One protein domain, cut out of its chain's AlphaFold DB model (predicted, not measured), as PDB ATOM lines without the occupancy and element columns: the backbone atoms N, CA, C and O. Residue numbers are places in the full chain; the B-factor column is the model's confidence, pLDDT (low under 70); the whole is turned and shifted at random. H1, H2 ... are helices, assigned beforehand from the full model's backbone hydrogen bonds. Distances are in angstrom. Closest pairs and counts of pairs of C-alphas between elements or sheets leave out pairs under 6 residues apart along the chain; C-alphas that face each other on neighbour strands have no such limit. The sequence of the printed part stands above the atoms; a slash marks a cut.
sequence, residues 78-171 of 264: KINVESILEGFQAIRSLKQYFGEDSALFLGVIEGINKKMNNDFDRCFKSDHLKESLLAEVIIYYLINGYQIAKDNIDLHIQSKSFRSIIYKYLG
ATOM      1  N   LYS A  78     328.279 318.748 263.618       82.50
ATOM      2  CA  LYS A  78     328.718 317.726 264.581       82.50
ATOM      3  C   LYS A  78     327.811 317.779 265.801       82.50
ATOM      4  O   LYS A  78     327.453 318.868 266.239       82.50
ATOM      5  N   ILE A  79     327.467 316.621 266.341       88.38
ATOM      6  CA  ILE A  79     326.809 316.483 267.641       88.38
ATOM      7  C   ILE A  79     327.402 315.261 268.338       88.38
ATOM      8  O   ILE A  79     327.852 314.326 267.678       88.38
ATOM      9  N   ASN A  80     327.460 315.284 269.663       91.06
ATOM     10  CA  ASN A  80     327.828 314.120 270.457       91.06
ATOM     11  C   ASN A  80     326.607 313.616 271.237       91.06
ATOM     12  O   ASN A  80     325.625 314.336 271.442       91.06
ATOM     13  N   VAL A  81     326.655 312.354 271.637       93.38
ATOM     14  CA  VAL A  81     325.565 311.679 272.337       93.38
ATOM     15  C   VAL A  81     325.335 312.302 273.721       93.38
ATOM     16  O   VAL A  81     324.189 312.386 274.161       93.38
ATOM     17  N   GLU A  82     326.373 312.840 274.368       93.44
ATOM     18  CA  GLU A  82     326.258 313.586 275.627       93.44
ATOM     19  C   GLU A  82     325.339 314.802 275.491       93.44
ATOM     20  O   GLU A  82     324.442 314.968 276.312       93.44
ATOM     21  N   SER A  83     325.477 315.598 274.427       92.06
ATOM     22  CA  SER A  83     324.606 316.763 274.193       92.06
ATOM     23  C   SER A  83     323.140 316.351 274.026       92.06
ATOM     24  O   SER A  83     322.234 317.062 274.461       92.06
ATOM     25  N   ILE A  84     322.882 315.191 273.408       94.00
ATOM     26  CA  ILE A  84     321.522 314.648 273.265       94.00
ATOM     27  C   ILE A  84     320.962 314.271 274.644       94.00
ATOM     28  O   ILE A  84     319.829 314.622 274.975       94.00
ATOM     29  N   LEU A  85     321.770 313.598 275.468       93.75
ATOM     30  CA  LEU A  85     321.405 313.218 276.833       93.75
ATOM     31  C   LEU A  85     321.164 314.438 277.735       93.75
ATOM     32  O   LEU A  85     320.203 314.442 278.506       93.75
ATOM     33  N   GLU A  86     321.984 315.481 277.616       93.81
ATOM     34  CA  GLU A  86     321.788 316.763 278.301       93.81
ATOM     35  C   GLU A  86     320.467 317.420 277.885       93.81
ATOM     36  O   GLU A  86     319.707 317.873 278.742       93.81
ATOM     37  N   GLY A  87     320.138 317.398 276.588       93.75
ATOM     38  CA  GLY A  87     318.854 317.880 276.077       93.75
ATOM     39  C   GLY A  87     317.662 317.137 276.683       93.75
ATOM     40  O   GLY A  87     316.708 317.761 277.152       93.75
ATOM     41  N   PHE A  88     317.732 315.806 276.758       92.62
ATOM     42  CA  PHE A  88     316.706 315.014 277.437       92.62
ATOM     43  C   PHE A  88     316.577 315.373 278.917       92.62
ATOM     44  O   PHE A  88     315.464 315.519 279.427       92.62
ATOM     45  N   GLN A  89     317.701 315.556 279.610       91.75
ATOM     46  CA  GLN A  89     317.697 315.953 281.011       91.75
ATOM     47  C   GLN A  89     317.096 317.352 281.208       91.75
ATOM     48  O   GLN A  89     316.351 317.563 282.168       91.75
ATOM     49  N   ALA A  90     317.353 318.292 280.298       92.94
ATOM     50  CA  ALA A  90     316.754 319.622 280.325       92.94
ATOM     51  C   ALA A  90     315.224 319.554 280.178       92.94
ATOM     52  O   ALA A  90     314.513 320.160 280.981       92.94
ATOM     53  N   ILE A  91     314.711 318.748 279.239       91.62
ATOM     54  CA  ILE A  91     313.264 318.520 279.068       91.62
ATOM     55  C   ILE A  91     312.657 317.947 280.351       91.62
ATOM     56  O   ILE A  91     311.649 318.452 280.840       91.62
ATOM     57  N   ARG A  92     313.296 316.940 280.957       89.00
ATOM     58  CA  ARG A  92     312.829 316.357 282.227       89.00
ATOM     59  C   ARG A  92     312.860 317.359 283.378       89.00
ATOM     60  O   ARG A  92     311.982 317.338 284.237       89.00
ATOM     61  N   SER A  93     313.836 318.264 283.386       90.94
ATOM     62  CA  SER A  93     313.951 319.308 284.409       90.94
ATOM     63  C   SER A  93     312.789 320.305 284.350       90.94
ATOM     64  O   SER A  93     312.441 320.881 285.377       90.94
ATOM     65  N   LEU A  94     312.119 320.461 283.198       91.69
ATOM     66  CA  LEU A  94     310.903 321.278 283.097       91.69
ATOM     67  C   LEU A  94     309.830 320.817 284.090       91.69
ATOM     68  O   LEU A  94     309.192 321.665 284.712       91.69
ATOM     69  N   LYS A  95     309.689 319.499 284.302       90.31
ATOM     70  CA  LYS A  95     308.759 318.933 285.289       90.31
ATOM     71  C   LYS A  95     309.024 319.482 286.691       90.31
ATOM     72  O   LYS A  95     308.093 319.838 287.404       90.31
ATOM     73  N   GLN A  96     310.299 319.569 287.075       90.25
ATOM     74  CA  GLN A  96     310.719 320.055 288.389       90.25
ATOM     75  C   GLN A  96     310.470 321.558 288.559       90.25
ATOM     76  O   GLN A  96     310.097 321.988 289.647       90.25
ATOM     77  N   TYR A  97     310.686 322.357 287.512       94.06
ATOM     78  CA  TYR A  97     310.563 323.815 287.601       94.06
ATOM     79  C   TYR A  97     309.129 324.321 287.463       94.06
ATOM     80  O   TYR A  97     308.746 325.257 288.160       94.06
ATOM     81  N   PHE A  98     308.345 323.730 286.563       93.75
ATOM     82  CA  PHE A  98     306.991 324.195 286.266       93.75
ATOM     83  C   PHE A  98     305.905 323.405 287.001       93.75
ATOM     84  O   PHE A  98     304.798 323.916 287.144       93.75
ATOM     85  N   GLY A  99     306.212 322.199 287.486       90.62
ATOM     86  CA  GLY A  99     305.235 321.272 288.050       90.62
ATOM     87  C   GLY A  99     304.589 320.387 286.982       90.62
ATOM     88  O   GLY A  99     304.501 320.753 285.809       90.62
ATOM     89  N   GLU A 100     304.143 319.200 287.393       90.25
ATOM     90  CA  GLU A 100     303.636 318.173 286.473       90.25
ATOM     91  C   GLU A 100     302.270 318.495 285.861       90.25
ATOM     92  O   GLU A 100     302.000 318.089 284.735       90.25
ATOM     93  N   ASP A 101     301.471 319.310 286.548       93.00
ATOM     94  CA  ASP A 101     300.161 319.774 286.078       93.00
ATOM     95  C   ASP A 101     300.235 321.088 285.279       93.00
ATOM     96  O   ASP A 101     299.216 321.646 284.870       93.00
ATOM     97  N   SER A 102     301.436 321.634 285.069       95.25
ATOM     98  CA  SER A 102     301.595 322.883 284.324       95.25
ATOM     99  C   SER A 102     301.231 322.698 282.858       95.25
ATOM    100  O   SER A 102     301.793 321.844 282.171       95.25
ATOM    101  N   ALA A 103     300.369 323.576 282.339       94.44
ATOM    102  CA  ALA A 103     299.987 323.590 280.927       94.44
ATOM    103  C   ALA A 103     301.201 323.669 279.982       94.44
ATOM    104  O   ALA A 103     301.179 323.085 278.900       94.44
ATOM    105  N   LEU A 104     302.279 324.351 280.396       92.06
ATOM    106  CA  LEU A 104     303.516 324.422 279.615       92.06
ATOM    107  C   LEU A 104     304.216 323.060 279.544       92.06
ATOM    108  O   LEU A 104     304.597 322.624 278.460       92.06
ATOM    109  N   PHE A 105     304.381 322.392 280.689       92.94
ATOM    110  CA  PHE A 105     305.025 321.079 280.753       92.94
ATOM    111  C   PHE A 105     304.213 320.033 279.985       92.94
ATOM    112  O   PHE A 105     304.760 319.350 279.120       92.94
ATOM    113  N   LEU A 106     302.901 319.978 280.233       92.06
ATOM    114  CA  LEU A 106     301.984 319.076 279.540       92.06
ATOM    115  C   LEU A 106     302.025 319.289 278.023       92.06
ATOM    116  O   LEU A 106     302.171 318.320 277.283       92.06
ATOM    117  N   GLY A 107     302.000 320.543 277.556       92.69
ATOM    118  CA  GLY A 107     302.075 320.857 276.127       92.69
ATOM    119  C   GLY A 107     303.393 320.426 275.471       92.69
ATOM    120  O   GLY A 107     303.388 319.927 274.345       92.69
ATOM    121  N   VAL A 108     304.525 320.570 276.170       91.50
ATOM    122  CA  VAL A 108     305.830 320.093 275.678       91.50
ATOM    123  C   VAL A 108     305.842 318.568 275.564       91.50
ATOM    124  O   VAL A 108     306.200 318.043 274.509       91.50
ATOM    125  N   ILE A 109     305.434 317.855 276.618       91.06
ATOM    126  CA  ILE A 109     305.456 316.387 276.642       91.06
ATOM    127  C   ILE A 109     304.463 315.795 275.641       91.06
ATOM    128  O   ILE A 109     304.831 314.892 274.894       91.06
ATOM    129  N   GLU A 110     303.243 316.327 275.551       89.38
ATOM    130  CA  GLU A 110     302.250 315.882 274.566       89.38
ATOM    131  C   GLU A 110     302.771 316.061 273.133       89.38
ATOM    132  O   GLU A 110     302.674 315.147 272.308       89.38
ATOM    133  N   GLY A 111     303.388 317.211 272.843       87.38
ATOM    134  CA  GLY A 111     303.981 317.491 271.538       87.38
ATOM    135  C   GLY A 111     305.101 316.514 271.168       87.38
ATOM    136  O   GLY A 111     305.136 316.026 270.035       87.38
ATOM    137  N   ILE A 112     305.990 316.205 272.118       84.50
ATOM    138  CA  ILE A 112     307.071 315.226 271.932       84.50
ATOM    139  C   ILE A 112     306.483 313.834 271.708       84.50
ATOM    140  O   ILE A 112     306.785 313.207 270.692       84.50
ATOM    141  N   ASN A 113     305.604 313.380 272.603       79.69
ATOM    142  CA  ASN A 113     305.021 312.043 272.553       79.69
ATOM    143  C   ASN A 113     304.294 311.793 271.228       79.69
ATOM    144  O   ASN A 113     304.481 310.756 270.593       79.69
ATOM    145  N   LYS A 114     303.525 312.782 270.757       75.75
ATOM    146  CA  LYS A 114     302.809 312.703 269.481       75.75
ATOM    147  C   LYS A 114     303.748 312.649 268.278       75.75
ATOM    148  O   LYS A 114     303.498 311.883 267.354       75.75
ATOM    149  N   LYS A 115     304.807 313.469 268.254       69.56
ATOM    150  CA  LYS A 115     305.739 313.504 267.114       69.56
ATOM    151  C   LYS A 115     306.684 312.309 267.064       69.56
ATOM    152  O   LYS A 115     307.057 311.908 265.970       69.56
ATOM    153  N   MET A 116     307.066 311.768 268.218       65.31
ATOM    154  CA  MET A 116     307.962 310.611 268.320       65.31
ATOM    155  C   MET A 116     307.212 309.277 268.390       65.31
ATOM    156  O   MET A 116     307.845 308.232 268.439       65.31
ATOM    157  N   ASN A 117     305.873 309.303 268.419       71.62
ATOM    158  CA  ASN A 117     305.030 308.126 268.626       71.62
ATOM    159  C   ASN A 117     305.515 307.261 269.810       71.62
ATOM    160  O   ASN A 117     305.677 306.047 269.696       71.62
ATOM    161  N   ASN A 118     305.827 307.914 270.931       70.12
ATOM    162  CA  ASN A 118     306.447 307.289 272.097       70.12
ATOM    163  C   ASN A 118     305.977 307.968 273.393       70.12
ATOM    164  O   ASN A 118     305.408 309.057 273.360       70.12
ATOM    165  N   ASP A 119     306.231 307.340 274.538       80.50
ATOM    166  CA  ASP A 119     306.035 307.935 275.860       80.50
ATOM    167  C   ASP A 119     307.401 308.337 276.427       80.50
ATOM    168  O   ASP A 119     308.154 307.512 276.952       80.50
ATOM    169  N   PHE A 120     307.721 309.626 276.288       83.12
ATOM    170  CA  PHE A 120     309.013 310.190 276.658       83.12
ATOM    171  C   PHE A 120     309.369 309.922 278.124       83.12
ATOM    172  O   PHE A 120     310.489 309.505 278.409       83.12
ATOM    173  N   ASP A 121     308.426 310.087 279.056       83.62
ATOM    174  CA  ASP A 121     308.680 309.836 280.480       83.62
ATOM    175  C   ASP A 121     308.899 308.345 280.759       83.62
ATOM    176  O   ASP A 121     309.759 307.967 281.565       83.62
ATOM    177  N   ARG A 122     308.160 307.466 280.069       81.88
ATOM    178  CA  ARG A 122     308.346 306.014 280.175       81.88
ATOM    179  C   ARG A 122     309.710 305.567 279.662       81.88
ATOM    180  O   ARG A 122     310.269 304.630 280.237       81.88
ATOM    181  N   CYS A 123     310.273 306.231 278.653       79.38
ATOM    182  CA  CYS A 123     311.587 305.876 278.120       79.38
ATOM    183  C   CYS A 123     312.698 305.917 279.174       79.38
ATOM    184  O   CYS A 123     313.613 305.106 279.116       79.38
ATOM    185  N   PHE A 124     312.602 306.785 280.182       82.94
ATOM    186  CA  PHE A 124     313.623 306.895 281.230       82.94
ATOM    187  C   PHE A 124     313.404 305.955 282.422       82.94
ATOM    188  O   PHE A 124     314.164 306.018 283.387       82.94
ATOM    189  N   LYS A 125     312.389 305.078 282.378       81.00
ATOM    190  CA  LYS A 125     312.135 304.084 283.438       81.00
ATOM    191  C   LYS A 125     312.997 302.826 283.312       81.00
ATOM    192  O   LYS A 125     313.102 302.082 284.282       81.00
ATOM    193  N   SER A 126     313.594 302.566 282.148       81.62
ATOM    194  CA  SER A 126     314.530 301.455 281.957       81.62
ATOM    195  C   SER A 126     315.631 301.808 280.965       81.62
ATOM    196  O   SER A 126     315.404 302.546 280.005       81.62
ATOM    197  N   ASP A 127     316.816 301.233 281.167       78.25
ATOM    198  CA  ASP A 127     317.965 301.471 280.289       78.25
ATOM    199  C   ASP A 127     317.676 301.041 278.848       78.25
ATOM    200  O   ASP A 127     318.032 301.741 277.905       78.25
ATOM    201  N   HIS A 128     316.933 299.946 278.664       77.06
ATOM    202  CA  HIS A 128     316.551 299.473 277.335       77.06
ATOM    203  C   HIS A 128     315.677 300.479 276.569       77.06
ATOM    204  O   HIS A 128     315.917 300.733 275.388       77.06
ATOM    205  N   LEU A 129     314.662 301.060 277.219       74.38
ATOM    206  CA  LEU A 129     313.781 302.032 276.565       74.38
ATOM    207  C   LEU A 129     314.501 303.362 276.318       74.38
ATOM    208  O   LEU A 129     314.301 303.977 275.270       74.38
ATOM    209  N   LYS A 130     315.381 303.769 277.240       80.25
ATOM    210  CA  LYS A 130     316.231 304.952 277.093       80.25
ATOM    211  C   LYS A 130     317.173 304.798 275.904       80.25
ATOM    212  O   LYS A 130     317.280 305.714 275.096       80.25
ATOM    213  N   GLU A 131     317.823 303.644 275.769       81.31
ATOM    214  CA  GLU A 131     318.674 303.356 274.614       81.31
ATOM    215  C   GLU A 131     317.881 303.291 273.308       81.31
ATOM    216  O   GLU A 131     318.376 303.763 272.290       81.31
ATOM    217  N   SER A 132     316.650 302.768 273.322       79.81
ATOM    218  CA  SER A 132     315.782 302.782 272.136       79.81
ATOM    219  C   SER A 132     315.477 304.211 271.680       79.81
ATOM    220  O   SER A 132     315.605 304.501 270.494       79.81
ATOM    221  N   LEU A 133     315.102 305.098 272.610       80.44
ATOM    222  CA  LEU A 133     314.860 306.517 272.329       80.44
ATOM    223  C   LEU A 133     316.136 307.209 271.830       80.44
ATOM    224  O   LEU A 133     316.111 307.970 270.865       80.44
ATOM    225  N   LEU A 134     317.269 306.932 272.477       86.44
ATOM    226  CA  LEU A 134     318.553 307.525 272.123       86.44
ATOM    227  C   LEU A 134     319.016 307.084 270.729       86.44
ATOM    228  O   LEU A 134     319.460 307.921 269.949       86.44
ATOM    229  N   ALA A 135     318.865 305.802 270.391       80.56
ATOM    230  CA  ALA A 135     319.184 305.271 269.070       80.56
ATOM    231  C   ALA A 135     318.337 305.925 267.972       80.56
ATOM    232  O   ALA A 135     318.873 306.297 266.932       80.56
ATOM    233  N   GLU A 136     317.040 306.113 268.215       79.56
ATOM    234  CA  GLU A 136     316.132 306.787 267.282       79.56
ATOM    235  C   GLU A 136     316.567 308.234 267.010       79.56
ATOM    236  O   GLU A 136     316.689 308.645 265.855       79.56
ATOM    237  N   VAL A 137     316.896 308.987 268.063       83.69
ATOM    238  CA  VAL A 137     317.365 310.372 267.927       83.69
ATOM    239  C   VAL A 137     318.738 310.447 267.252       83.69
ATOM    240  O   VAL A 137     318.952 311.316 266.406       83.69
ATOM    241  N   ILE A 138     319.658 309.527 267.557       85.31
ATOM    242  CA  ILE A 138     320.959 309.423 266.874       85.31
ATOM    243  C   ILE A 138     320.757 309.192 265.372       85.31
ATOM    244  O   ILE A 138     321.331 309.917 264.564       85.31
ATOM    245  N   ILE A 139     319.914 308.227 264.992       76.38
ATOM    246  CA  ILE A 139     319.608 307.926 263.586       76.38
ATOM    247  C   ILE A 139     318.994 309.147 262.898       76.38
ATOM    248  O   ILE A 139     319.415 309.501 261.799       76.38
ATOM    249  N   TYR A 140     318.066 309.842 263.559       77.88
ATOM    250  CA  TYR A 140     317.492 311.078 263.032       77.88
ATOM    251  C   TYR A 140     318.572 312.130 262.736       77.88
ATOM    252  O   TYR A 140     318.584 312.713 261.651       77.88
ATOM    253  N   TYR A 141     319.515 312.349 263.654       80.06
ATOM    254  CA  TYR A 141     320.634 313.266 263.426       80.06
ATOM    255  C   TYR A 141     321.514 312.829 262.245       80.06
ATOM    256  O   TYR A 141     321.858 313.669 261.410       80.06
ATOM    257  N   LEU A 142     321.827 311.534 262.129       75.94
ATOM    258  CA  LEU A 142     322.621 310.984 261.022       75.94
ATOM    259  C   LEU A 142     321.924 311.175 259.663       75.94
ATOM    260  O   LEU A 142     322.539 311.695 258.732       75.94
ATOM    261  N   ILE A 143     320.623 310.865 259.566       66.00
ATOM    262  CA  ILE A 143     319.809 311.086 258.353       66.00
ATOM    263  C   ILE A 143     319.814 312.567 257.947       66.00
ATOM    264  O   ILE A 143     319.857 312.895 256.763       66.00
ATOM    265  N   ASN A 144     319.829 313.476 258.926       66.44
ATOM    266  CA  ASN A 144     319.881 314.921 258.703       66.44
ATOM    267  C   ASN A 144     321.315 315.473 258.524       66.44
ATOM    268  O   ASN A 144     321.523 316.690 258.562       66.44
ATOM    269  N   GLY A 145     322.312 314.604 258.314       59.34
ATOM    270  CA  GLY A 145     323.680 314.978 257.946       59.34
ATOM    271  C   GLY A 145     324.576 315.412 259.109       59.34
ATOM    272  O   GLY A 145     325.632 316.009 258.873       59.34
ATOM    273  N   TYR A 146     324.189 315.136 260.355       79.50
ATOM    274  CA  TYR A 146     325.072 315.346 261.499       79.50
ATOM    275  C   TYR A 146     326.111 314.228 261.590       79.50
ATOM    276  O   TYR A 146     325.829 313.065 261.328       79.50
ATOM    277  N   GLN A 147     327.321 314.578 262.011       81.81
ATOM    278  CA  GLN A 147     328.374 313.628 262.334       81.81
ATOM    279  C   GLN A 147     328.372 313.338 263.829       81.81
ATOM    280  O   GLN A 147     328.432 314.266 264.641       81.81
ATOM    281  N   ILE A 148     328.380 312.050 264.158       87.75
ATOM    282  CA  ILE A 148     328.519 311.523 265.514       87.75
ATOM    283  C   ILE A 148     329.657 310.502 265.467       87.75
ATOM    284  O   ILE A 148     329.697 309.661 264.571       87.75
ATOM    285  N   ALA A 149     330.627 310.605 266.376       86.69
ATOM    286  CA  ALA A 149     331.770 309.692 266.386       86.69
ATOM    287  C   ALA A 149     331.339 308.277 266.811       86.69
ATOM    288  O   ALA A 149     330.550 308.124 267.742       86.69
ATOM    289  N   LYS A 150     331.895 307.242 266.171       86.38
ATOM    290  CA  LYS A 150     331.590 305.838 266.488       86.38
ATOM    291  C   LYS A 150     331.889 305.495 267.950       86.38
ATOM    292  O   LYS A 150     330.999 305.026 268.645       86.38
ATOM    293  N   ASP A 151     333.070 305.870 268.442       88.81
ATOM    294  CA  ASP A 151     333.464 305.652 269.844       88.81
ATOM    295  C   ASP A 151     332.507 306.330 270.837       88.81
ATOM    296  O   ASP A 151     332.287 305.850 271.946       88.81
ATOM    297  N   ASN A 152     331.896 307.445 270.429       92.56
ATOM    298  CA  ASN A 152     330.900 308.140 271.231       92.56
ATOM    299  C   ASN A 152     329.563 307.377 271.260       92.56
ATOM    300  O   ASN A 152     328.926 307.305 272.302       92.56
ATOM    301  N   ILE A 153     329.164 306.730 270.165       91.62
ATOM    302  CA  ILE A 153     328.015 305.812 270.161       91.62
ATOM    303  C   ILE A 153     328.312 304.563 271.001       91.62
ATOM    304  O   ILE A 153     327.472 304.173 271.811       91.62
ATOM    305  N   ASP A 154     329.499 303.964 270.857       90.06
ATOM    306  CA  ASP A 154     329.926 302.784 271.625       90.06
ATOM    307  C   ASP A 154     329.904 303.030 273.139       90.06
ATOM    308  O   ASP A 154     329.505 302.149 273.904       90.06
ATOM    309  N   LEU A 155     330.290 304.238 273.564       93.88
ATOM    310  CA  LEU A 155     330.296 304.638 274.970       93.88
ATOM    311  C   LEU A 155     328.885 304.704 275.580       93.88
ATOM    312  O   LEU A 155     328.716 304.378 276.755       93.88
ATOM    313  N   HIS A 156     327.878 305.113 274.801       93.69
ATOM    314  CA  HIS A 156     326.545 305.471 275.316       93.69
ATOM    315  C   HIS A 156     325.421 304.497 274.956       93.69
ATOM    316  O   HIS A 156     324.374 304.526 275.599       93.69
ATOM    317  N   ILE A 157     325.617 303.626 273.965       87.12
ATOM    318  CA  ILE A 157     324.653 302.589 273.574       87.12
ATOM    319  C   ILE A 157     325.249 301.227 273.922       87.12
ATOM    320  O   ILE A 157     326.132 300.745 273.215       87.12
ATOM    321  N   GLN A 158     324.777 300.577 274.988       86.44
ATOM    322  CA  GLN A 158     325.309 299.280 275.422       86.44
ATOM    323  C   GLN A 158     324.752 298.122 274.591       86.44
ATOM    324  O   GLN A 158     325.443 297.129 274.339       86.44
ATOM    325  N   SER A 159     323.513 298.249 274.117       80.56
ATOM    326  CA  SER A 159     322.860 297.251 273.281       80.56
ATOM    327  C   SER A 159     323.572 297.089 271.943       80.56
ATOM    328  O   SER A 159     323.482 297.930 271.043       80.56
ATOM    329  N   LYS A 160     324.195 295.920 271.753       74.94
ATOM    330  CA  LYS A 160     324.778 295.508 270.466       74.94
ATOM    331  C   LYS A 160     323.765 295.603 269.320       74.94
ATOM    332  O   LYS A 160     324.122 296.010 268.219       74.94
ATOM    333  N   SER A 161     322.501 295.266 269.590       66.44
ATOM    334  CA  SER A 161     321.424 295.311 268.597       66.44
ATOM    335  C   SER A 161     321.081 296.742 268.168       66.44
ATOM    336  O   SER A 161     320.735 296.958 267.010       66.44
ATOM    337  N   PHE A 162     321.169 297.733 269.064       73.00
ATOM    338  CA  PHE A 162     320.959 299.138 268.697       73.00
ATOM    339  C   PHE A 162     322.186 299.739 268.009       73.00
ATOM    340  O   PHE A 162     322.023 300.385 266.977       73.00
ATOM    341  N   ARG A 163     323.404 299.443 268.487       79.56
ATOM    342  CA  ARG A 163     324.645 299.857 267.806       79.56
ATOM    343  C   ARG A 163     324.702 299.369 266.363       79.56
ATOM    344  O   ARG A 163     324.955 300.159 265.463       79.56
ATOM    345  N   SER A 164     324.379 298.093 266.139       66.69
ATOM    346  CA  SER A 164     324.334 297.512 264.795       66.69
ATOM    347  C   SER A 164     323.385 298.264 263.858       66.69
ATOM    348  O   SER A 164     323.713 298.419 262.689       66.69
ATOM    349  N   ILE A 165     322.249 298.773 264.350       65.19
ATOM    350  CA  ILE A 165     321.339 299.588 263.532       65.19
ATOM    351  C   ILE A 165     321.950 300.959 263.252       65.19
ATOM    352  O   ILE A 165     321.981 301.370 262.100       65.19
ATOM    353  N   ILE A 166     322.452 301.653 264.278       72.50
ATOM    354  CA  ILE A 166     323.039 302.994 264.136       72.50
ATOM    355  C   ILE A 166     324.209 302.985 263.139       72.50
ATOM    356  O   ILE A 166     324.337 303.908 262.339       72.50
ATOM    357  N   TYR A 167     325.038 301.936 263.143       77.00
ATOM    358  CA  TYR A 167     326.211 301.828 262.264       77.00
ATOM    359  C   TYR A 167     325.863 301.762 260.782       77.00
ATOM    360  O   TYR A 167     326.609 302.312 259.974       77.00
ATOM    361  N   LYS A 168     324.678 301.247 260.434       63.72
ATOM    362  CA  LYS A 168     324.156 301.322 259.061       63.72
ATOM    363  C   LYS A 168     324.037 302.769 258.582       63.72
ATOM    364  O   LYS A 168     324.402 303.094 257.463       63.72
ATOM    365  N   TYR A 169     323.596 303.665 259.464       66.56
ATOM    366  CA  TYR A 169     323.415 305.086 259.159       66.56
ATOM    367  C   TYR A 169     324.710 305.904 259.239       66.56
ATOM    368  O   TYR A 169     324.696 307.081 258.895       66.56
ATOM    369  N   LEU A 170     325.825 305.314 259.678       67.25
ATOM    370  CA  LEU A 170     327.148 305.944 259.633       67.25
ATOM    371  C   LEU A 170     327.889 305.691 258.310       67.25
ATOM    372  O   LEU A 170     328.949 306.280 258.098       67.25
ATOM    373  N   GLY A 171     327.339 304.856 257.419       53.16
ATOM    374  CA  GLY A 171     328.017 304.429 256.193       53.16
ATOM    375  C   GLY A 171     329.155 303.434 256.446       53.16
ATOM    376  O   GLY A 171     330.024 303.270 255.593       53.16
TER     377      GLY A 171
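Overview. This is residues 78 to 171 of the 264 residues of the protein "Helix-turn-helix transcriptional regulator" of Acholeplasmataceae bacterium (UniProt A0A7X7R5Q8). Look first for the long helix H1, which runs along the longest axis; H2 folds back from its last end, while H4, H5 and H6 gather at its first end. H4 crosses H1 steeply with H6 side by side with it, and short H3 lies between H2 and H4 along the chain. The printed part has 94 residues with six named helices, H1 to H6 in order, and no named strand: all helix. It is compact, with a radius of gyration of the C-alphas of 14.1 A, yet elongated, spanning 43 by 25 by 21 A.

Along the chain. Find C-alpha 81 at (325.565, 311.679, 272.337); from there H1 runs 26.4 A to residue 98, with a kink of 25 degrees near residue 92. Next come H2, residues 103 to 116, 19.8 A, and H3, residues 120 to 123. H4, residues 127 to 143, covers 24.0 A, and H5 holds residues 150 to 156. H6, residues 160 to 168, ends at C-alpha 168, (324.156, 301.322, 259.061).

Arrangement. Begin at H1, a hub with H4. H1 and H2 form a helical hairpin at 34 degrees, only just shallow; their closest C-alphas, Lys 95 and Phe 105, are 6.3 A apart. Residues 81 to 85 of H1 only just touch H4, with 3 pairs of C-alphas within 8 A, closest Val 81 and Ile 138 at 7.5 A, at a steep tilt of 63 degrees. H4 and H6 touch the same way at a shallow 5 degrees, C-alphas 139 and 166 being closest at 6.0 A. H2 and H4 are apart. Every O i to N i+4 pair is within hydrogen-bond range in H2, H4 and H5, against 12 of 14 in H1 and 3 of 5 in H6; H3 is too short for one.

Size, cuts and confidence. The C-alphas farthest apart, Asp 101 and Gly 171, are 43.6 A apart. The printed part has no cut and no long link. Look for pLDDT under 70 at residues 115 to 116, 143 to 145, 161, 164 to 165 and 168 to 171.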